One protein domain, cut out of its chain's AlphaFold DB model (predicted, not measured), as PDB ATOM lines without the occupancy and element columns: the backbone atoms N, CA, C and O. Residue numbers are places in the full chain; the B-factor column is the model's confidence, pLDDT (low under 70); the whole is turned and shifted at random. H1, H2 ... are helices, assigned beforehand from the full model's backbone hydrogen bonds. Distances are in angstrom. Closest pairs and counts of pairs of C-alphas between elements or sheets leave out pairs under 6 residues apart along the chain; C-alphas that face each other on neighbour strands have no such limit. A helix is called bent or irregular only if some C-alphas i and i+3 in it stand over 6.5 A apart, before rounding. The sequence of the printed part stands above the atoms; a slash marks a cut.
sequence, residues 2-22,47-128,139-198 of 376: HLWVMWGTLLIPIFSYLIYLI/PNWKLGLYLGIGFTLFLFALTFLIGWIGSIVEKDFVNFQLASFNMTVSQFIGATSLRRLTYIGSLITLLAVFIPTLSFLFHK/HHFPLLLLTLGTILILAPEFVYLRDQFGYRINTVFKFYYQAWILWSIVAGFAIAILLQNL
ATOM      1  N   HIS A   2     -18.166  57.983  24.252       81.00
ATOM      2  CA  HIS A   2     -17.605  58.511  22.991       81.00
ATOM      3  C   HIS A   2     -17.735  57.592  21.761       81.00
ATOM      4  O   HIS A   2     -18.033  58.090  20.681       81.00
ATOM      5  N   LEU A   3     -17.580  56.267  21.910       89.62
ATOM      6  CA  LEU A   3     -17.752  55.333  20.787       89.62
ATOM      7  C   LEU A   3     -19.170  55.410  20.204       89.62
ATOM      8  O   LEU A   3     -19.324  55.517  19.001       89.62
ATOM      9  N   TRP A   4     -20.208  55.413  21.039       91.12
ATOM     10  CA  TRP A   4     -21.596  55.449  20.567       91.12
ATOM     11  C   TRP A   4     -22.008  56.807  19.996       91.12
ATOM     12  O   TRP A   4     -22.848  56.848  19.106       91.12
ATOM     13  N   VAL A   5     -21.387  57.899  20.450       88.69
ATOM     14  CA  VAL A   5     -21.577  59.225  19.835       88.69
ATOM     15  C   VAL A   5     -21.041  59.237  18.405       88.69
ATOM     16  O   VAL A   5     -21.688  59.774  17.517       88.69
ATOM     17  N   MET A   6     -19.879  58.621  18.176       89.44
ATOM     18  CA  MET A   6     -19.304  58.526  16.835       89.44
ATOM     19  C   MET A   6     -20.048  57.487  15.989       89.44
ATOM     20  O   MET A   6     -20.545  57.792  14.922       89.44
ATOM     21  N   TRP A   7     -20.179  56.257  16.473       94.31
ATOM     22  CA  TRP A   7     -20.534  55.100  15.652       94.31
ATOM     23  C   TRP A   7     -21.992  54.660  15.776       94.31
ATOM     24  O   TRP A   7     -22.394  53.714  15.105       94.31
ATOM     25  N   GLY A   8     -22.791  55.291  16.641       93.12
ATOM     26  CA  GLY A   8     -24.123  54.805  17.014       93.12
ATOM     27  C   GLY A   8     -25.066  54.599  15.829       93.12
ATOM     28  O   GLY A   8     -25.757  53.583  15.767       93.12
ATOM     29  N   THR A   9     -25.033  55.504  14.849       93.56
ATOM     30  CA  THR A   9     -25.845  55.416  13.624       93.56
ATOM     31  C   THR A   9     -25.516  54.184  12.778       93.56
ATOM     32  O   THR A   9     -26.404  53.640  12.127       93.56
ATOM     33  N   LEU A  10     -24.271  53.699  12.830       96.56
ATOM     34  CA  LEU A  10     -23.824  52.482  12.148       96.56
ATOM     35  C   LEU A  10     -23.992  51.234  13.023       96.56
ATOM     36  O   LEU A  10     -24.358  50.169  12.530       96.56
ATOM     37  N   LEU A  11     -23.765  51.358  14.333       97.38
ATOM     38  CA  LEU A  11     -23.868  50.248  15.278       97.38
ATOM     39  C   LEU A  11     -25.296  49.703  15.374       97.38
ATOM     40  O   LEU A  11     -25.459  48.493  15.472       97.38
ATOM     41  N   ILE A  12     -26.326  50.551  15.310       97.06
ATOM     42  CA  ILE A  12     -27.731  50.111  15.390       97.06
ATOM     43  C   ILE A  12     -28.090  49.082  14.296       97.06
ATOM     44  O   ILE A  12     -28.519  47.974  14.649       97.06
ATOM     45  N   PRO A  13     -27.911  49.365  12.988       97.38
ATOM     46  CA  PRO A  13     -28.171  48.373  11.948       97.38
ATOM     47  C   PRO A  13     -27.204  47.182  12.009       97.38
ATOM     48  O   PRO A  13     -27.641  46.053  11.792       97.38
ATOM     49  N   ILE A  14     -25.930  47.389  12.369       98.38
ATOM     50  CA  ILE A  14     -24.944  46.300  12.513       98.38
ATOM     51  C   ILE A  14     -25.360  45.311  13.612       98.38
ATOM     52  O   ILE A  14     -25.397  44.106  13.367       98.38
ATOM     53  N   PHE A  15     -25.714  45.790  14.807       98.19
ATOM     54  CA  PHE A  15     -26.174  44.928  15.900       98.19
ATOM     55  C   PHE A  15     -27.474  44.219  15.542       98.19
ATOM     56  O   PHE A  15     -27.586  43.018  15.780       98.19
ATOM     57  N   SER A  16     -28.422  44.927  14.922       97.12
ATOM     58  CA  SER A  16     -29.675  44.325  14.452       97.12
ATOM     59  C   SER A  16     -29.406  43.174  13.477       97.12
ATOM     60  O   SER A  16     -30.025  42.116  13.572       97.12
ATOM     61  N   TYR A  17     -28.427  43.347  12.587       96.56
ATOM     62  CA  TYR A  17     -28.021  42.334  11.618       96.56
ATOM     63  C   TYR A  17     -27.318  41.141  12.267       96.56
ATOM     64  O   TYR A  17     -27.658  39.998  11.966       96.56
ATOM     65  N   LEU A  18     -26.397  41.374  13.204       96.00
ATOM     66  CA  LEU A  18     -25.757  40.288  13.949       96.00
ATOM     67  C   LEU A  18     -26.781  39.497  14.778       96.00
ATOM     68  O   LEU A  18     -26.750  38.270  14.757       96.00
ATOM     69  N   ILE A  19     -27.727  40.167  15.445       95.12
ATOM     70  CA  ILE A  19     -28.821  39.509  16.184       95.12
ATOM     71  C   ILE A  19     -29.691  38.677  15.236       95.12
ATOM     72  O   ILE A  19     -30.008  37.529  15.549       95.12
ATOM     73  N   TYR A  20     -30.031  39.216  14.063       92.12
ATOM     74  CA  TYR A  20     -30.775  38.490  13.035       92.12
ATOM     75  C   TYR A  20     -30.059  37.197  12.613       92.12
ATOM     76  O   TYR A  20     -30.665  36.122  12.661       92.12
ATOM     77  N   LEU A  21     -28.756  37.262  12.313       89.88
ATOM     78  CA  LEU A  21     -27.954  36.075  11.985       89.88
ATOM     79  C   LEU A  21     -27.941  35.047  13.128       89.88
ATOM     80  O   LEU A  21     -27.991  33.843  12.881       89.88
ATOM     81  N   ILE A  22     -27.905  35.506  14.384       89.88
ATOM     82  CA  ILE A  22     -27.954  34.633  15.567       89.88
ATOM     83  C   ILE A  22     -29.324  33.953  15.699       89.88
ATOM     84  O   ILE A  22     -29.376  32.762  16.005       89.88
ATOM     85  N   PRO A  47     -22.350  29.411  13.011       88.50
ATOM     86  CA  PRO A  47     -21.257  30.179  13.593       88.50
ATOM     87  C   PRO A  47     -20.304  29.303  14.413       88.50
ATOM     88  O   PRO A  47     -20.721  28.448  15.201       88.50
ATOM     89  N   ASN A  48     -19.006  29.575  14.306       92.38
ATOM     90  CA  ASN A  48     -17.981  28.960  15.141       92.38
ATOM     91  C   ASN A  48     -17.656  29.841  16.358       92.38
ATOM     92  O   ASN A  48     -16.603  30.471  16.425       92.38
ATOM     93  N   TRP A  49     -18.563  29.866  17.341       93.94
ATOM     94  CA  TRP A  49     -18.432  30.698  18.549       93.94
ATOM     95  C   TRP A  49     -17.140  30.475  19.325       93.94
ATOM     96  O   TRP A  49     -16.556  31.427  19.829       93.94
ATOM     97  N   LYS A  50     -16.677  29.221  19.410       95.69
ATOM     98  CA  LYS A  50     -15.427  28.886  20.099       95.69
ATOM     99  C   LYS A  50     -14.246  29.601  19.437       95.69
ATOM    100  O   LYS A  50     -13.465  30.249  20.124       95.69
ATOM    101  N   LEU A  51     -14.154  29.529  18.107       94.25
ATOM    102  CA  LEU A  51     -13.108  30.220  17.358       94.25
ATOM    103  C   LEU A  51     -13.266  31.743  17.422       94.25
ATOM    104  O   LEU A  51     -12.287  32.433  17.686       94.25
ATOM    105  N   GLY A  52     -14.481  32.269  17.244       96.25
ATOM    106  CA  GLY A  52     -14.735  33.709  17.328       96.25
ATOM    107  C   GLY A  52     -14.377  34.302  18.694       96.25
ATOM    108  O   GLY A  52     -13.774  35.372  18.750       96.25
ATOM    109  N   LEU A  53     -14.670  33.588  19.789       97.50
ATOM    110  CA  LEU A  53     -14.267  33.977  21.146       97.50
ATOM    111  C   LEU A  53     -12.745  33.990  21.302       97.50
ATOM    112  O   LEU A  53     -12.199  34.982  21.784       97.50
ATOM    113  N   TYR A  54     -12.054  32.926  20.871       97.62
ATOM    114  CA  TYR A  54     -10.594  32.869  20.960       97.62
ATOM    115  C   TYR A  54      -9.918  33.958  20.139       97.62
ATOM    116  O   TYR A  54      -9.001  34.601  20.637       97.62
ATOM    117  N   LEU A  55     -10.377  34.198  18.911       97.56
ATOM    118  CA  LEU A  55      -9.809  35.235  18.057       97.56
ATOM    119  C   LEU A  55     -10.118  36.636  18.594       97.56
ATOM    120  O   LEU A  55      -9.214  37.459  18.680       97.56
ATOM    121  N   GLY A  56     -11.359  36.911  19.009       97.44
ATOM    122  CA  GLY A  56     -11.752  38.234  19.497       97.44
ATOM    123  C   GLY A  56     -11.065  38.624  20.809       97.44
ATOM    124  O   GLY A  56     -10.456  39.695  20.908       97.44
ATOM    125  N   ILE A  57     -11.115  37.739  21.811       98.06
ATOM    126  CA  ILE A  57     -10.450  37.966  23.104       98.06
ATOM    127  C   ILE A  57      -8.932  37.878  22.935       98.06
ATOM    128  O   ILE A  57      -8.218  38.750  23.424       98.06
ATOM    129  N   GLY A  58      -8.436  36.878  22.202       98.12
ATOM    130  CA  GLY A  58      -7.005  36.678  21.968       98.12
ATOM    131  C   GLY A  58      -6.352  37.865  21.267       98.12
ATOM    132  O   GLY A  58      -5.301  38.317  21.709       98.12
ATOM    133  N   PHE A  59      -6.998  38.440  20.250       97.94
ATOM    134  CA  PHE A  59      -6.506  39.651  19.588       97.94
ATOM    135  C   PHE A  59      -6.457  40.855  20.540       97.94
ATOM    136  O   PHE A  59      -5.484  41.605  20.548       97.94
ATOM    137  N   THR A  60      -7.465  41.014  21.399       97.19
ATOM    138  CA  THR A  60      -7.487  42.090  22.404       97.19
ATOM    139  C   THR A  60      -6.373  41.919  23.438       97.19
ATOM    140  O   THR A  60      -5.681  42.881  23.766       97.19
ATOM    141  N   LEU A  61      -6.165  40.694  23.930       97.38
ATOM    142  CA  LEU A  61      -5.076  40.375  24.856       97.38
ATOM    143  C   LEU A  61      -3.707  40.569  24.202       97.38
ATOM    144  O   LEU A  61      -2.794  41.077  24.848       97.38
ATOM    145  N   PHE A  62      -3.576  40.228  22.920       97.94
ATOM    146  CA  PHE A  62      -2.375  40.501  22.140       97.94
ATOM    147  C   PHE A  62      -2.077  42.005  22.070       97.94
ATOM    148  O   PHE A  62      -0.966  42.413  22.396       97.94
ATOM    149  N   LEU A  63      -3.062  42.847  21.727       97.19
ATOM    150  CA  LEU A  63      -2.890  44.308  21.701       97.19
ATOM    151  C   LEU A  63      -2.559  44.886  23.086       97.19
ATOM    152  O   LEU A  63      -1.748  45.807  23.215       97.19
ATOM    153  N   PHE A  64      -3.164  44.330  24.136       95.44
ATOM    154  CA  PHE A  64      -2.855  44.697  25.512       95.44
ATOM    155  C   PHE A  64      -1.403  44.355  25.867       95.44
ATOM    156  O   PHE A  64      -0.669  45.235  26.308       95.44
ATOM    157  N   ALA A  65      -0.953  43.127  25.595       96.81
ATOM    158  CA  ALA A  65       0.434  42.712  25.806       96.81
ATOM    159  C   ALA A  65       1.420  43.553  24.977       96.81
ATOM    160  O   ALA A  65       2.452  43.982  25.493       96.81
ATOM    161  N   LEU A  66       1.067  43.865  23.726       96.75
ATOM    162  CA  LEU A  66       1.851  44.731  22.848       96.75
ATOM    163  C   LEU A  66       2.034  46.135  23.442       96.75
ATOM    164  O   LEU A  66       3.120  46.699  23.343       96.75
ATOM    165  N   THR A  67       1.014  46.678  24.114       94.81
ATOM    166  CA  THR A  67       1.108  47.980  24.801       94.81
ATOM    167  C   THR A  67       2.204  47.963  25.872       94.81
ATOM    168  O   THR A  67       3.015  48.887  25.938       94.81
ATOM    169  N   PHE A  68       2.272  46.901  26.684       94.12
ATOM    170  CA  PHE A  68       3.326  46.752  27.695       94.12
ATOM    171  C   PHE A  68       4.694  46.507  27.074       94.12
ATOM    172  O   PHE A  68       5.672  47.079  27.547       94.12
ATOM    173  N   LEU A  69       4.765  45.705  26.009       96.00
ATOM    174  CA  LEU A  69       6.014  45.452  25.297       96.00
ATOM    175  C   LEU A  69       6.610  46.754  24.746       96.00
ATOM    176  O   LEU A  69       7.784  47.031  24.973       96.00
ATOM    177  N   ILE A  70       5.795  47.581  24.082       94.50
ATOM    178  CA  ILE A  70       6.223  48.887  23.559       94.50
ATOM    179  C   ILE A  70       6.641  49.816  24.704       94.50
ATOM    180  O   ILE A  70       7.681  50.462  24.607       94.50
ATOM    181  N   GLY A  71       5.877  49.865  25.801       93.06
ATOM    182  CA  GLY A  71       6.230  50.672  26.973       93.06
ATOM    183  C   GLY A  71       7.554  50.245  27.618       93.06
ATOM    184  O   GLY A  71       8.375  51.093  27.968       93.06
ATOM    185  N   TRP A  72       7.798  48.937  27.718       94.44
ATOM    186  CA  TRP A  72       9.050  48.386  28.231       94.44
ATOM    187  C   TRP A  72      10.235  48.715  27.317       94.44
ATOM    188  O   TRP A  72      11.233  49.248  27.798       94.44
ATOM    189  N   ILE A  73      10.103  48.506  26.003       96.19
ATOM    190  CA  ILE A  73      11.129  48.902  25.023       96.19
ATOM    191  C   ILE A  73      11.403  50.410  25.113       96.19
ATOM    192  O   ILE A  73      12.559  50.825  25.177       96.19
ATOM    193  N   GLY A  74      10.352  51.231  25.195       94.06
ATOM    194  CA  GLY A  74      10.464  52.682  25.336       94.06
ATOM    195  C   GLY A  74      11.222  53.107  26.594       94.06
ATOM    196  O   GLY A  74      12.000  54.050  26.538       94.06
ATOM    197  N   SER A  75      11.083  52.378  27.706       93.81
ATOM    198  CA  SER A  75      11.834  52.674  28.940       93.81
ATOM    199  C   SER A  75      13.350  52.469  28.813       93.81
ATOM    200  O   SER A  75      14.110  53.003  29.622       93.81
ATOM    201  N   ILE A  76      13.784  51.716  27.796       96.12
ATOM    202  CA  ILE A  76      15.192  51.438  27.498       96.12
ATOM    203  C   ILE A  76      15.695  52.381  26.402       96.12
ATOM    204  O   ILE A  76      16.730  53.018  26.573       96.12
ATOM    205  N   VAL A  77      14.965  52.470  25.285       96.88
ATOM    206  CA  VAL A  77      15.405  53.187  24.074       96.88
ATOM    207  C   VAL A  77      15.121  54.691  24.152       96.88
ATOM    208  O   VAL A  77      15.914  55.490  23.677       96.88
ATOM    209  N   GLU A  78      14.020  55.090  24.789       94.50
ATOM    210  CA  GLU A  78      13.521  56.474  24.870       94.50
ATOM    211  C   GLU A  78      13.396  56.908  26.342       94.50
ATOM    212  O   GLU A  78      12.394  57.485  26.776       94.50
ATOM    213  N   LYS A  79      14.416  56.579  27.148       95.12
ATOM    214  CA  LYS A  79      14.395  56.728  28.610       95.12
ATOM    215  C   LYS A  79      14.047  58.150  29.061       95.12
ATOM    216  O   LYS A  79      13.233  58.314  29.970       95.12
ATOM    217  N   ASP A  80      14.630  59.164  28.427       95.06
ATOM    218  CA  ASP A  80      14.408  60.565  28.804       95.06
ATOM    219  C   ASP A  80      12.963  60.993  28.559       95.06
ATOM    220  O   ASP A  80      12.352  61.628  29.418       95.06
ATOM    221  N   PHE A  81      12.371  60.558  27.445       91.06
ATOM    222  CA  PHE A  81      10.961  60.799  27.157       91.06
ATOM    223  C   PHE A  81      10.045  60.104  28.172       91.06
ATOM    224  O   PHE A  81       9.112  60.724  28.685       91.06
ATOM    225  N   VAL A  82      10.307  58.832  28.492       93.31
ATOM    226  CA  VAL A  82       9.504  58.093  29.480       93.31
ATOM    227  C   VAL A  82       9.589  58.758  30.855       93.31
ATOM    228  O   VAL A  82       8.557  58.966  31.496       93.31
ATOM    229  N   ASN A  83      10.790  59.149  31.284       94.75
ATOM    230  CA  ASN A  83      10.998  59.844  32.554       94.75
ATOM    231  C   ASN A  83      10.304  61.207  32.580       94.75
ATOM    232  O   ASN A  83       9.616  61.514  33.554       94.75
ATOM    233  N   PHE A  84      10.431  61.996  31.508       94.12
ATOM    234  CA  PHE A  84       9.727  63.269  31.361       94.12
ATOM    235  C   PHE A  84       8.215  63.076  31.487       94.12
ATOM    236  O   PHE A  84       7.551  63.803  32.228       94.12
ATOM    237  N   GLN A  85       7.661  62.058  30.827       91.75
ATOM    238  CA  GLN A  85       6.224  61.838  30.848       91.75
ATOM    239  C   GLN A  85       5.727  61.406  32.231       91.75
ATOM    240  O   GLN A  85       4.724  61.935  32.710       91.75
ATOM    241  N   LEU A  86       6.440  60.501  32.904       94.31
ATOM    242  CA  LEU A  86       6.142  60.102  34.283       94.31
ATOM    243  C   LEU A  86       6.231  61.290  35.255       94.31
ATOM    244  O   LEU A  86       5.339  61.466  36.088       94.31
ATOM    245  N   ALA A  87       7.248  62.143  35.097       95.19
ATOM    246  CA  ALA A  87       7.416  63.363  35.881       95.19
ATOM    247  C   ALA A  87       6.279  64.367  35.636       95.19
ATOM    248  O   ALA A  87       5.746  64.923  36.593       95.19
ATOM    249  N   SER A  88       5.834  64.536  34.385       94.81
ATOM    250  CA  SER A  88       4.709  65.425  34.043       94.81
ATOM    251  C   SER A  88       3.386  65.009  34.701       94.81
ATOM    252  O   SER A  88       2.548  65.856  35.000       94.81
ATOM    253  N   PHE A  89       3.210  63.711  34.971       94.12
ATOM    254  CA  PHE A  89       2.068  63.179  35.718       94.12
ATOM    255  C   PHE A  89       2.321  63.079  37.225       94.12
ATOM    256  O   PHE A  89       1.398  62.742  37.964       94.12
ATOM    257  N   ASN A  90       3.545  63.358  37.681       96.56
ATOM    258  CA  ASN A  90       4.004  63.147  39.050       96.56
ATOM    259  C   ASN A  90       3.720  61.714  39.553       96.56
ATOM    260  O   ASN A  90       3.174  61.509  40.639       96.56
ATOM    261  N   MET A  91       4.032  60.709  38.727       96.75
ATOM    262  CA  MET A  91       3.744  59.298  39.005       96.75
ATOM    263  C   MET A  91       4.974  58.413  38.811       96.75
ATOM    264  O   MET A  91       5.732  58.563  37.858       96.75
ATOM    265  N   THR A  92       5.118  57.405  39.670       95.31
ATOM    266  CA  THR A  92       5.991  56.252  39.402       95.31
ATOM    267  C   THR A  92       5.403  55.371  38.294       95.31
ATOM    268  O   THR A  92       4.204  55.417  38.016       95.31
ATOM    269  N   VAL A  93       6.220  54.491  37.703       93.12
ATOM    270  CA  VAL A  93       5.766  53.518  36.687       93.12
ATOM    271  C   VAL A  93       4.575  52.689  37.183       93.12
ATOM    272  O   VAL A  93       3.584  52.544  36.473       93.12
ATOM    273  N   SER A  94       4.640  52.182  38.420       94.75
ATOM    274  CA  SER A  94       3.567  51.365  39.007       94.75
ATOM    275  C   SER A  94       2.267  52.161  39.169       94.75
ATOM    276  O   SER A  94       1.199  51.695  38.769       94.75
ATOM    277  N   GLN A  95       2.357  53.401  39.666       96.75
ATOM    278  CA  GLN A  95       1.199  54.294  39.781       96.75
ATOM    279  C   GLN A  95       0.599  54.621  38.410       96.75
ATOM    280  O   GLN A  95      -0.621  54.577  38.258       96.75
ATOM    281  N   PHE A  96       1.435  54.885  37.404       94.75
ATOM    282  CA  PHE A  96       0.982  55.175  36.046       94.75
ATOM    283  C   PHE A  96       0.264  53.973  35.410       94.75
ATOM    284  O   PHE A  96      -0.829  54.117  34.854       94.75
ATOM    285  N   ILE A  97       0.824  52.764  35.539       94.19
ATOM    286  CA  ILE A  97       0.184  51.523  35.070       94.19
ATOM    287  C   ILE A  97      -1.140  51.284  35.808       94.19
ATOM    288  O   ILE A  97      -2.147  50.962  35.170       94.19
ATOM    289  N   GLY A  98      -1.173  51.482  37.128       95.81
ATOM    290  CA  GLY A  98      -2.389  51.352  37.932       95.81
ATOM    291  C   GLY A  98      -3.479  52.336  37.501       95.81
ATOM    292  O   GLY A  98      -4.606  51.929  37.212       95.81
ATOM    293  N   ALA A  99      -3.132  53.619  37.369       95.88
ATOM    294  CA  ALA A  99      -4.056  54.677  36.964       95.88
ATOM    295  C   ALA A  99      -4.601  54.463  35.542       95.88
ATOM    296  O   ALA A  99      -5.805  54.589  35.302       95.88
ATOM    297  N   THR A 100      -3.740  54.091  34.589       93.00
ATOM    298  CA  THR A 100      -4.160  53.824  33.203       93.00
ATOM    299  C   THR A 100      -5.007  52.557  33.087       93.00
ATOM    300  O   THR A 100      -6.004  52.560  32.361       93.00
ATOM    301  N   SER A 101      -4.690  51.504  33.846       93.44
ATOM    302  CA  SER A 101      -5.498  50.278  33.904       93.44
ATOM    303  C   SER A 101      -6.874  50.538  34.518       93.44
ATOM    304  O   SER A 101      -7.890  50.140  33.943       93.44
ATOM    305  N   LEU A 102      -6.936  51.291  35.623       95.75
ATOM    306  CA  LEU A 102      -8.199  51.703  36.241       95.75
ATOM    307  C   LEU A 102      -9.039  52.555  35.285       95.75
ATOM    308  O   LEU A 102     -10.252  52.359  35.179       95.75
ATOM    309  N   ARG A 103      -8.407  53.461  34.529       93.69
ATOM    310  CA  ARG A 103      -9.094  54.244  33.496       93.69
ATOM    311  C   ARG A 103      -9.676  53.340  32.406       93.69
ATOM    312  O   ARG A 103     -10.831  53.523  32.034       93.69
ATOM    313  N   ARG A 104      -8.933  52.335  31.926       91.69
ATOM    314  CA  ARG A 104      -9.450  51.358  30.945       91.69
ATOM    315  C   ARG A 104     -10.665  50.596  31.480       91.69
ATOM    316  O   ARG A 104     -11.629  50.432  30.740       91.69
ATOM    317  N   LEU A 105     -10.651  50.198  32.754       94.06
ATOM    318  CA  LEU A 105     -11.790  49.541  33.410       94.06
ATOM    319  C   LEU A 105     -12.993  50.483  33.571       94.06
ATOM    320  O   LEU A 105     -14.120  50.108  33.263       94.06
ATOM    321  N   THR A 106     -12.754  51.729  33.982       94.88
ATOM    322  CA  THR A 106     -13.812  52.740  34.157       94.88
ATOM    323  C   THR A 106     -14.528  53.040  32.834       94.88
ATOM    324  O   THR A 106     -15.741  53.234  32.802       94.88
ATOM    325  N   TYR A 107     -13.792  53.026  31.718       92.25
ATOM    326  CA  TYR A 107     -14.314  53.296  30.375       92.25
ATOM    327  C   TYR A 107     -14.420  52.034  29.493       92.25
ATOM    328  O   TYR A 107     -14.399  52.127  28.263       92.25
ATOM    329  N   ILE A 108     -14.592  50.853  30.102       94.19
ATOM    330  CA  ILE A 108     -14.562  49.545  29.419       94.19
ATOM    331  C   ILE A 108     -15.690  49.339  28.396       94.19
ATOM    332  O   ILE A 108     -15.585  48.497  27.504       94.19
ATOM    333  N   GLY A 109     -16.770  50.125  28.478       94.88
ATOM    334  CA  GLY A 109     -17.954  49.970  27.627       94.88
ATOM    335  C   GLY A 109     -17.664  50.036  26.122       94.88
ATOM    336  O   GLY A 109     -18.314  49.331  25.349       94.88
ATOM    337  N   SER A 110     -16.668  50.822  25.693       93.94
ATOM    338  CA  SER A 110     -16.246  50.849  24.283       93.94
ATOM    339  C   SER A 110     -15.663  49.503  23.850       93.94
ATOM    340  O   SER A 110     -16.048  48.983  22.807       93.94
ATOM    341  N   LEU A 111     -14.799  48.898  24.674       95.88
ATOM    342  CA  LEU A 111     -14.217  47.586  24.388       95.88
ATOM    343  C   LEU A 111     -15.292  46.496  24.364       95.88
ATOM    344  O   LEU A 111     -15.312  45.687  23.442       95.88
ATOM    345  N   ILE A 112     -16.211  46.504  25.334       96.94
ATOM    346  CA  ILE A 112     -17.331  45.549  25.377       96.94
ATOM    347  C   ILE A 112     -18.181  45.667  24.109       96.94
ATOM    348  O   ILE A 112     -18.500  44.652  23.496       96.94
ATOM    349  N   THR A 113     -18.500  46.892  23.681       97.12
ATOM    350  CA  THR A 113     -19.264  47.133  22.445       97.12
ATOM    351  C   THR A 113     -18.525  46.576  21.228       97.12
ATOM    352  O   THR A 113     -19.120  45.861  20.425       97.12
ATOM    353  N   LEU A 114     -17.223  46.856  21.099       97.31
ATOM    354  CA  LEU A 114     -16.421  46.363  19.979       97.31
ATOM    355  C   LEU A 114     -16.313  44.839  19.986       97.31
ATOM    356  O   LEU A 114     -16.471  44.232  18.937       97.31
ATOM    357  N   LEU A 115     -16.129  44.201  21.144       98.12
ATOM    358  CA  LEU A 115     -16.117  42.739  21.258       98.12
ATOM    359  C   LEU A 115     -17.482  42.115  20.941       98.12
ATOM    360  O   LEU A 115     -17.533  41.064  20.302       98.12
ATOM    361  N   ALA A 116     -18.576  42.779  21.324       98.12
ATOM    362  CA  ALA A 116     -19.935  42.362  20.989       98.12
ATOM    363  C   ALA A 116     -20.232  42.449  19.482       98.12
ATOM    364  O   ALA A 116     -21.107  41.737  19.001       98.12
ATOM    365  N   VAL A 117     -19.488  43.261  18.723       98.12
ATOM    366  CA  VAL A 117     -19.490  43.231  17.251       98.12
ATOM    367  C   VAL A 117     -18.505  42.180  16.734       98.12
ATOM    368  O   VAL A 117     -18.847  41.353  15.886       98.12
ATOM    369  N   PHE A 118     -17.281  42.175  17.258       98.19
ATOM    370  CA  PHE A 118     -16.156  41.423  16.712       98.19
ATOM    371  C   PHE A 118     -16.334  39.911  16.835       98.19
ATOM    372  O   PHE A 118     -16.146  39.186  15.859       98.19
ATOM    373  N   ILE A 119     -16.727  39.429  18.017       98.25
ATOM    374  CA  ILE A 119     -16.843  37.994  18.301       98.25
ATOM    375  C   ILE A 119     -17.933  37.344  17.435       98.25
ATOM    376  O   ILE A 119     -17.623  36.339  16.784       98.25
ATOM    377  N   PRO A 120     -19.173  37.878  17.350       96.62
ATOM    378  CA  PRO A 120     -20.165  37.340  16.423       96.62
ATOM    379  C   PRO A 120     -19.695  37.401  14.974       96.62
ATOM    380  O   PRO A 120     -19.801  36.403  14.266       96.62
ATOM    381  N   THR A 121     -19.108  38.524  14.551       96.50
ATOM    382  CA  THR A 121     -18.630  38.692  13.170       96.50
ATOM    383  C   THR A 121     -17.608  37.619  12.801       96.50
ATOM    384  O   THR A 121     -17.788  36.923  11.805       96.50
ATOM    385  N   LEU A 122     -16.586  37.405  13.637       96.38
ATOM    386  CA  LEU A 122     -15.586  36.350  13.439       96.38
ATOM    387  C   LEU A 122     -16.196  34.945  13.494       96.38
ATOM    388  O   LEU A 122     -15.785  34.069  12.737       96.38
ATOM    389  N   SER A 123     -17.192  34.724  14.357       94.38
ATOM    390  CA  SER A 123     -17.884  33.432  14.455       94.38
ATOM    391  C   SER A 123     -18.622  33.080  13.162       94.38
ATOM    392  O   SER A 123     -18.592  31.920  12.753       94.38
ATOM    393  N   PHE A 124     -19.271  34.056  12.521       91.25
ATOM    394  CA  PHE A 124     -19.956  33.860  11.239       91.25
ATOM    395  C   PHE A 124     -19.002  33.876  10.041       91.25
ATOM    396  O   PHE A 124     -19.237  33.149   9.081       91.25
ATOM    397  N   LEU A 125     -17.922  34.661  10.097       90.88
ATOM    398  CA  LEU A 125     -16.908  34.707   9.043       90.88
ATOM    399  C   LEU A 125     -16.160  33.372   8.931       90.88
ATOM    400  O   LEU A 125     -15.974  32.858   7.833       90.88
ATOM    401  N   PHE A 126     -15.775  32.788  10.069       88.19
ATOM    402  CA  PHE A 126     -15.117  31.481  10.143       88.19
ATOM    403  C   PHE A 126     -16.111  30.373  10.517       88.19
ATOM    404  O   PHE A 126     -15.872  29.583  11.438       88.19
ATOM    405  N   HIS A 127     -17.253  30.338   9.824       78.88
ATOM    406  CA  HIS A 127     -18.276  29.318  10.036       78.88
ATOM    407  C   HIS A 127     -17.715  27.908   9.781       78.88
ATOM    408  O   HIS A 127     -16.766  27.711   9.018       78.88
ATOM    409  N   LYS A 128     -18.306  26.884  10.410       68.50
ATOM    410  CA  LYS A 128     -17.915  25.496  10.114       68.50
ATOM    411  C   LYS A 128     -18.355  25.159   8.687       68.50
ATOM    412  O   LYS A 128     -19.537  25.277   8.370       68.50
ATOM    413  N   HIS A 139     -23.285  37.186   2.686       87.12
ATOM    414  CA  HIS A 139     -22.911  37.691   4.003       87.12
ATOM    415  C   HIS A 139     -21.394  37.713   4.260       87.12
ATOM    416  O   HIS A 139     -20.948  38.486   5.107       87.12
ATOM    417  N   HIS A 140     -20.584  36.917   3.549       88.69
ATOM    418  CA  HIS A 140     -19.142  36.802   3.829       88.69
ATOM    419  C   HIS A 140     -18.394  38.116   3.625       88.69
ATOM    420  O   HIS A 140     -17.591  38.511   4.469       88.69
ATOM    421  N   PHE A 141     -18.660  38.803   2.514       92.19
ATOM    422  CA  PHE A 141     -17.972  40.047   2.197       92.19
ATOM    423  C   PHE A 141     -18.300  41.163   3.209       92.19
ATOM    424  O   PHE A 141     -17.361  41.709   3.788       92.19
ATOM    425  N   PRO A 142     -19.577  41.445   3.550       95.25
ATOM    426  CA  PRO A 142     -19.909  42.361   4.643       95.25
ATOM    427  C   PRO A 142     -19.273  41.984   5.989       95.25
ATOM    428  O   PRO A 142     -18.802  42.865   6.701       95.25
ATOM    429  N   LEU A 143     -19.207  40.692   6.337       95.62
ATOM    430  CA  LEU A 143     -18.550  40.244   7.573       95.62
ATOM    431  C   LEU A 143     -17.036  40.511   7.552       95.62
ATOM    432  O   LEU A 143     -16.487  40.935   8.565       95.62
ATOM    433  N   LEU A 144     -16.366  40.349   6.406       96.81
ATOM    434  CA  LEU A 144     -14.954  40.707   6.247       96.81
ATOM    435  C   LEU A 144     -14.725  42.214   6.447       96.81
ATOM    436  O   LEU A 144     -13.824  42.603   7.192       96.81
ATOM    437  N   LEU A 145     -15.555  43.061   5.824       98.50
ATOM    438  CA  LEU A 145     -15.478  44.518   5.994       98.50
ATOM    439  C   LEU A 145     -15.743  44.926   7.449       98.50
ATOM    440  O   LEU A 145     -15.050  45.793   7.985       98.50
ATOM    441  N   LEU A 146     -16.709  44.276   8.106       98.38
ATOM    442  CA  LEU A 146     -17.037  44.507   9.511       98.38
ATOM    443  C   LEU A 146     -15.864  44.127  10.425       98.38
ATOM    444  O   LEU A 146     -15.496  44.913  11.302       98.38
ATOM    445  N   THR A 147     -15.228  42.977  10.179       98.38
ATOM    446  CA  THR A 147     -14.005  42.533  10.864       98.38
ATOM    447  C   THR A 147     -12.873  43.543  10.684       98.38
ATOM    448  O   THR A 147     -12.298  43.979  11.683       98.38
ATOM    449  N   LEU A 148     -12.586  43.966   9.449       98.44
ATOM    450  CA  LEU A 148     -11.521  44.931   9.167       98.44
ATOM    451  C   LEU A 148     -11.791  46.283   9.840       98.44
ATOM    452  O   LEU A 148     -10.923  46.798  10.541       98.44
ATOM    453  N   GLY A 149     -13.004  46.825   9.704       98.25
ATOM    454  CA  GLY A 149     -13.382  48.074  10.368       98.25
ATOM    455  C   GLY A 149     -13.284  47.976  11.893       98.25
ATOM    456  O   GLY A 149     -12.784  48.895  12.534       98.25
ATOM    457  N   THR A 150     -13.655  46.832  12.481       98.25
ATOM    458  CA  THR A 150     -13.526  46.620  13.932       98.25
ATOM    459  C   THR A 150     -12.064  46.622  14.374       98.25
ATOM    460  O   THR A 150     -11.741  47.246  15.381       98.25
ATOM    461  N   ILE A 151     -11.166  45.986  13.611       98.12
ATOM    462  CA  ILE A 151      -9.719  46.003  13.880       98.12
ATOM    463  C   ILE A 151      -9.167  47.433  13.796       98.12
ATOM    464  O   ILE A 151      -8.419  47.850  14.679       98.12
ATOM    465  N   LEU A 152      -9.569  48.195  12.774       97.69
ATOM    466  CA  LEU A 152      -9.137  49.581  12.572       97.69
ATOM    467  C   LEU A 152      -9.623  50.527  13.682       97.69
ATOM    468  O   LEU A 152      -8.958  51.522  13.954       97.69
ATOM    469  N   ILE A 153     -10.738  50.220  14.351       96.88
ATOM    470  CA  ILE A 153     -11.198  50.972  15.531       96.88
ATOM    471  C   ILE A 153     -10.489  50.489  16.799       96.88
ATOM    472  O   ILE A 153     -10.082  51.303  17.625       96.88
ATOM    473  N   LEU A 154     -10.336  49.172  16.960       96.31
ATOM    474  CA  LEU A 154      -9.822  48.558  18.180       96.31
ATOM    475  C   LEU A 154      -8.315  48.780  18.362       96.31
ATOM    476  O   LEU A 154      -7.883  49.078  19.472       96.31
ATOM    477  N   ALA A 155      -7.507  48.669  17.305       95.94
ATOM    478  CA  ALA A 155      -6.051  48.794  17.415       95.94
ATOM    479  C   ALA A 155      -5.587  50.176  17.943       95.94
ATOM    480  O   ALA A 155      -4.800  50.190  18.898       95.94
ATOM    481  N   PRO A 156      -6.122  51.323  17.461       94.56
ATOM    482  CA  PRO A 156      -5.806  52.656  17.996       94.56
ATOM    483  C   PRO A 156      -6.188  52.909  19.467       94.56
ATOM    484  O   PRO A 156      -5.781  53.924  20.043       94.56
ATOM    485  N   GLU A 157      -6.971  52.022  20.098       92.25
ATOM    486  CA  GLU A 157      -7.270  52.084  21.542       92.25
ATOM    487  C   GLU A 157      -6.133  51.517  22.414       92.25
ATOM    488  O   GLU A 157      -6.099  51.725  23.635       92.25
ATOM    489  N   PHE A 158      -5.195  50.796  21.802       93.88
ATOM    490  CA  PHE A 158      -4.052  50.186  22.478       93.88
ATOM    491  C   PHE A 158      -2.734  50.814  22.041       93.88
ATOM    492  O   PHE A 158      -1.935  51.191  22.895       93.88
ATOM    493  N   VAL A 159      -2.534  50.985  20.734       92.94
ATOM    494  CA  VAL A 159      -1.272  51.467  20.164       92.94
ATOM    495  C   VAL A 159      -1.548  52.582  19.166       92.94
ATOM    496  O   VAL A 159      -2.478  52.495  18.369       92.94
ATOM    497  N   TYR A 160      -0.729  53.629  19.191       93.38
ATOM    498  CA  TYR A 160      -0.795  54.714  18.219       93.38
ATOM    499  C   TYR A 160       0.604  55.178  17.823       93.38
ATOM    500  O   TYR A 160       1.574  54.957  18.547       93.38
ATOM    501  N   LEU A 161       0.695  55.826  16.665       90.75
ATOM    502  CA  LEU A 161       1.930  56.447  16.205       90.75
ATOM    503  C   LEU A 161       2.046  57.845  16.817       90.75
ATOM    504  O   LEU A 161       1.169  58.685  16.603       90.75
ATOM    505  N   ARG A 162       3.121  58.078  17.581       87.75
ATOM    506  CA  ARG A 162       3.487  59.401  18.102       87.75
ATOM    507  C   ARG A 162       4.074  60.226  16.961       87.75
ATOM    508  O   ARG A 162       5.150  59.907  16.469       87.75
ATOM    509  N   ASP A 163       3.373  61.279  16.569       86.06
ATOM    510  CA  ASP A 163       3.869  62.298  15.648       86.06
ATOM    511  C   ASP A 163       4.096  63.634  16.378       86.06
ATOM    512  O   ASP A 163       4.054  63.696  17.609       86.06
ATOM    513  N   GLN A 164       4.332  64.706  15.616       82.88
ATOM    514  CA  GLN A 164       4.618  66.050  16.131       82.88
ATOM    515  C   GLN A 164       3.486  66.651  16.990       82.88
ATOM    516  O   GLN A 164       3.729  67.608  17.718       82.88
ATOM    517  N   PHE A 165       2.261  66.107  16.952       82.06
ATOM    518  CA  PHE A 165       1.179  66.558  17.833       82.06
ATOM    519  C   PHE A 165       1.280  65.984  19.251       82.06
ATOM    520  O   PHE A 165       0.593  66.468  20.146       82.06
ATOM    521  N   GLY A 166       2.060  64.920  19.465       80.94
ATOM    522  CA  GLY A 166       2.207  64.276  20.777       80.94
ATOM    523  C   GLY A 166       0.963  63.524  21.278       80.94
ATOM    524  O   GLY A 166       0.988  62.951  22.365       80.94
ATOM    525  N   TYR A 167      -0.111  63.466  20.482       84.31
ATOM    526  CA  TYR A 167      -1.355  62.760  20.793       84.31
ATOM    527  C   TYR A 167      -1.782  61.853  19.638       84.31
ATOM    528  O   TYR A 167      -1.360  61.998  18.496       84.31
ATOM    529  N   ARG A 168      -2.713  60.936  19.909       90.94
ATOM    530  CA  ARG A 168      -3.177  59.926  18.942       90.94
ATOM    531  C   ARG A 168      -4.082  60.437  17.812       90.94
ATOM    532  O   ARG A 168      -4.681  59.614  17.122       90.94
ATOM    533  N   ILE A 169      -4.228  61.753  17.633       90.06
ATOM    534  CA  ILE A 169      -5.244  62.346  16.747       90.06
ATOM    535  C   ILE A 169      -5.129  61.836  15.309       90.06
ATOM    536  O   ILE A 169      -6.120  61.372  14.757       90.06
ATOM    537  N   ASN A 170      -3.923  61.805  14.739       91.31
ATOM    538  CA  ASN A 170      -3.723  61.356  13.361       91.31
ATOM    539  C   ASN A 170      -3.886  59.848  13.196       91.31
ATOM    540  O   ASN A 170      -4.391  59.403  12.166       91.31
ATOM    541  N   THR A 171      -3.500  59.054  14.200       94.06
ATOM    542  CA  THR A 171      -3.755  57.605  14.176       94.06
ATOM    543  C   THR A 171      -5.260  57.349  14.184       94.06
ATOM    544  O   THR A 171      -5.765  56.631  13.327       94.06
ATOM    545  N   VAL A 172      -5.994  57.983  15.104       93.19
ATOM    546  CA  VAL A 172      -7.452  57.848  15.178       93.19
ATOM    547  C   VAL A 172      -8.088  58.332  13.882       93.19
ATOM    548  O   VAL A 172      -8.825  57.574  13.271       93.19
ATOM    549  N   PHE A 173      -7.754  59.531  13.405       90.75
ATOM    550  CA  PHE A 173      -8.331  60.099  12.188       90.75
ATOM    551  C   PHE A 173      -8.121  59.190  10.970       90.75
ATOM    552  O   PHE A 173      -9.092  58.816  10.312       90.75
ATOM    553  N   LYS A 174      -6.881  58.759  10.704       94.56
ATOM    554  CA  LYS A 174      -6.558  57.943   9.521       94.56
ATOM    555  C   LYS A 174      -7.217  56.566   9.560       94.56
ATOM    556  O   LYS A 174      -7.669  56.096   8.522       94.56
ATOM    557  N   PHE A 175      -7.295  55.925  10.726       96.12
ATOM    558  CA  PHE A 175      -7.867  54.581  10.847       96.12
ATOM    559  C   PHE A 175      -9.394  54.612  10.956       96.12
ATOM    560  O   PHE A 175     -10.082  53.843  10.283       96.12
ATOM    561  N   TYR A 176      -9.940  55.526  11.761       95.19
ATOM    562  CA  TYR A 176     -11.382  55.638  11.962       95.19
ATOM    563  C   TYR A 176     -12.074  56.108  10.686       95.19
ATOM    564  O   TYR A 176     -13.167  55.632  10.406       95.19
ATOM    565  N   TYR A 177     -11.446  56.969   9.876       95.75
ATOM    566  CA  TYR A 177     -12.006  57.358   8.581       95.75
ATOM    567  C   TYR A 177     -12.234  56.143   7.666       95.75
ATOM    568  O   TYR A 177     -13.305  55.993   7.080       95.75
ATOM    569  N   GLN A 178     -11.274  55.214   7.618       97.75
ATOM    570  CA  GLN A 178     -11.423  53.973   6.850       97.75
ATOM    571  C   GLN A 178     -12.491  53.057   7.455       97.75
ATOM    572  O   GLN A 178     -13.344  52.538   6.735       97.75
ATOM    573  N   ALA A 179     -12.502  52.897   8.780       97.94
ATOM    574  CA  ALA A 179     -13.524  52.101   9.452       97.94
ATOM    575  C   ALA A 179     -14.945  52.652   9.229       97.94
ATOM    576  O   ALA A 179     -15.872  51.865   9.052       97.94
ATOM    577  N   TRP A 180     -15.111  53.978   9.153       96.69
ATOM    578  CA  TRP A 180     -16.378  54.641   8.830       96.69
ATOM    579  C   TRP A 180     -16.903  54.227   7.465       96.69
ATOM    580  O   TRP A 180     -18.066  53.840   7.352       96.69
ATOM    581  N   ILE A 181     -16.046  54.251   6.446       98.06
ATOM    582  CA  ILE A 181     -16.410  53.839   5.087       98.06
ATOM    583  C   ILE A 181     -16.827  52.362   5.078       98.06
ATOM    584  O   ILE A 181     -17.909  52.024   4.594       98.06
ATOM    585  N   LEU A 182     -16.013  51.486   5.676       98.56
ATOM    586  CA  LEU A 182     -16.273  50.042   5.711       98.56
ATOM    587  C   LEU A 182     -17.581  49.710   6.443       98.56
ATOM    588  O   LEU A 182     -18.429  48.995   5.910       98.56
ATOM    589  N   TRP A 183     -17.776  50.249   7.649       98.38
ATOM    590  CA  TRP A 183     -18.983  50.006   8.438       98.38
ATOM    591  C   TRP A 183     -20.230  50.645   7.825       98.38
ATOM    592  O   TRP A 183     -21.313  50.093   7.993       98.38
ATOM    593  N   SER A 184     -20.105  51.742   7.069       97.69
ATOM    594  CA  SER A 184     -21.239  52.334   6.342       97.69
ATOM    595  C   SER A 184     -21.764  51.404   5.248       97.69
ATOM    596  O   SER A 184     -22.976  51.230   5.119       97.69
ATOM    597  N   ILE A 185     -20.869  50.738   4.510       98.38
ATOM    598  CA  ILE A 185     -21.249  49.735   3.501       98.38
ATOM    599  C   ILE A 185     -21.957  48.552   4.174       98.38
ATOM    600  O   ILE A 185     -23.017  48.117   3.721       98.38
ATOM    601  N   VAL A 186     -21.407  48.061   5.291       98.38
ATOM    602  CA  VAL A 186     -22.013  46.965   6.065       98.38
ATOM    603  C   VAL A 186     -23.378  47.365   6.619       98.38
ATOM    604  O   VAL A 186     -24.315  46.579   6.524       98.38
ATOM    605  N   ALA A 187     -23.517  48.576   7.160       98.19
ATOM    606  CA  ALA A 187     -24.782  49.095   7.666       98.19
ATOM    607  C   ALA A 187     -25.835  49.194   6.551       98.19
ATOM    608  O   ALA A 187     -26.963  48.747   6.748       98.19
ATOM    609  N   GLY A 188     -25.471  49.694   5.365       97.69
ATOM    610  CA  GLY A 188     -26.371  49.734   4.206       97.69
ATOM    611  C   GLY A 188     -26.853  48.342   3.786       97.69
ATOM    612  O   GLY A 188     -28.053  48.119   3.622       97.69
ATOM    613  N   PHE A 189     -25.931  47.378   3.701       97.12
ATOM    614  CA  PHE A 189     -26.266  45.976   3.435       97.12
ATOM    615  C   PHE A 189     -27.179  45.383   4.521       97.12
ATOM    616  O   PHE A 189     -28.201  44.773   4.210       97.12
ATOM    617  N   ALA A 190     -26.841  45.595   5.795       96.69
ATOM    618  CA  ALA A 190     -27.614  45.139   6.946       96.69
ATOM    619  C   ALA A 190     -29.059  45.651   6.898       96.69
ATOM    620  O   ALA A 190     -29.991  44.868   7.067       96.69
ATOM    621  N   ILE A 191     -29.251  46.942   6.611       97.62
ATOM    622  CA  ILE A 191     -30.581  47.547   6.475       97.62
ATOM    623  C   ILE A 191     -31.366  46.862   5.356       97.62
ATOM    624  O   ILE A 191     -32.506  46.460   5.583       97.62
ATOM    625  N   ALA A 192     -30.766  46.676   4.177       96.00
ATOM    626  CA  ALA A 192     -31.434  46.030   3.047       96.00
ATOM    627  C   ALA A 192     -31.883  44.597   3.383       96.00
ATOM    628  O   ALA A 192     -33.043  44.247   3.157       96.00
ATOM    629  N   ILE A 193     -31.001  43.794   3.992       92.75
ATOM    630  CA  ILE A 193     -31.326  42.427   4.421       92.75
ATOM    631  C   ILE A 193     -32.455  42.427   5.453       92.75
ATOM    632  O   ILE A 193     -33.417  41.672   5.312       92.75
ATOM    633  N   LEU A 194     -32.378  43.274   6.478       93.94
ATOM    634  CA  LEU A 194     -33.371  43.301   7.552       93.94
ATOM    635  C   LEU A 194     -34.738  43.799   7.069       93.94
ATOM    636  O   LEU A 194     -35.759  43.268   7.499       93.94
ATOM    637  N   LEU A 195     -34.785  44.760   6.141       94.00
ATOM    638  CA  LEU A 195     -36.042  45.237   5.554       94.00
ATOM    639  C   LEU A 195     -36.764  44.167   4.728       94.00
ATOM    640  O   LEU A 195     -37.996  44.169   4.707       94.00
ATOM    641  N   GLN A 196     -36.011  43.282   4.068       90.62
ATOM    642  CA  GLN A 196     -36.554  42.193   3.253       90.62
ATOM    643  C   GLN A 196     -36.979  40.982   4.089       90.62
ATOM    644  O   GLN A 196     -37.953  40.320   3.748       90.62
ATOM    645  N   ASN A 197     -36.254  40.686   5.175       88.44
ATOM    646  CA  ASN A 197     -36.378  39.400   5.868       88.44
ATOM    647  C   ASN A 197     -37.034  39.473   7.254       88.44
ATOM    648  O   ASN A 197     -37.509  38.449   7.746       88.44
ATOM    649  N   LEU A 198     -37.063  40.637   7.917       90.88
ATOM    650  CA  LEU A 198     -37.796  40.763   9.178       90.88
ATOM    651  C   LEU A 198     -39.302  40.738   8.915       90.88
ATOM    652  O   LEU A 198     -39.802  41.377   7.991       90.88
TER     653      LEU A 198
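What this domain is: This is residues 2 to 22, 47 to 128 and 139 to 198 of the 376 residues of an uncharacterized protein of Anaerolineae bacterium (UniProt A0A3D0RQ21). You are looking at a loose ring of four helices, H1, H5, H6 and H7, bundled at one end of an elongated domain, with an open U of helices reaching beyond it. H2 starts beside H5 and runs to the far end, H3 crosses that end, and H4 comes back toward the bundle without meeting H2. The printed part has 163 residues with seven named helices, H1 to H7 in chain order, and no named strand; the class is all helix. It is only just compact, close to loose, with a radius of gyration of the C-alphas of 18.2 A, and spans 59 by 32 by 26 A.

Where its parts are: Find C-alpha 2 at (-17.605, 58.511, 22.991), where H1, residues 2 to 22, begins; it is 27.1 A long and irregular, with C-alphas 6 and 9 7.9 A apart and a kink of 82 degrees near residue 9. After the first cut, H2, residues 49 to 77, runs 41.0 A to C-alpha 77 at (15.405, 53.187, 24.074). Next come H3, residues 79 to 88, 14.1 A, and H4, residues 93 to 106, 19.8 A. H5, residues 109 to 125, spans 24.1 A; beyond the second cut, H6, residues 140 to 157, spans 26.2 A. H7, residues 169 to 197, runs 40.2 A, with a kink of 29 degrees near residue 178, to C-alpha 197 at (-36.378, 39.400, 5.868).

How they stand to each other: Start at H5, the hub, in the bundle of H1, H5, H6 and H7. H1 touches H5, closest at the C-alphas of Leu 3 and Ser 110, 5.9 A. H5 touches H6 at a shallow tilt of 29 degrees, opposite ways, with C-alphas 121 and 143 closest at 5.8 A. H6 and H7 form a helical hairpin, C-alphas 149 and 179 closest at 4.1 A. H7 touches H1 with residues 183 to 194 alone, C-alphas 190 and 17 closest at 5.5 A. H2 touches H5 with residues 49 to 57 alone, C-alphas 52 and 123 closest at 4.3 A. H3 touches no helix, but is near H2 and H4. H2 and H4 are apart. In H3 and H4 every O i to N i+4 pair is within hydrogen-bond range; in H1 14 of 17 are, in H2 24 of 25, in H5 12 of 13, in H6 12 of 14 and in H7 24 of 25.

The domain as a whole: The two farthest C-alphas, of Asp 80 and Gln 196, are 59.9 A apart; residues 76 to 81 stand free. Residues 23 to 46 and 129 to 138 are not printed, with C-alpha gaps of 8.3 A and 14.5 A. The link from H6 to H7 is long, 11 residues. Of the printed residues, residue 128 alone has a pLDDT under 70.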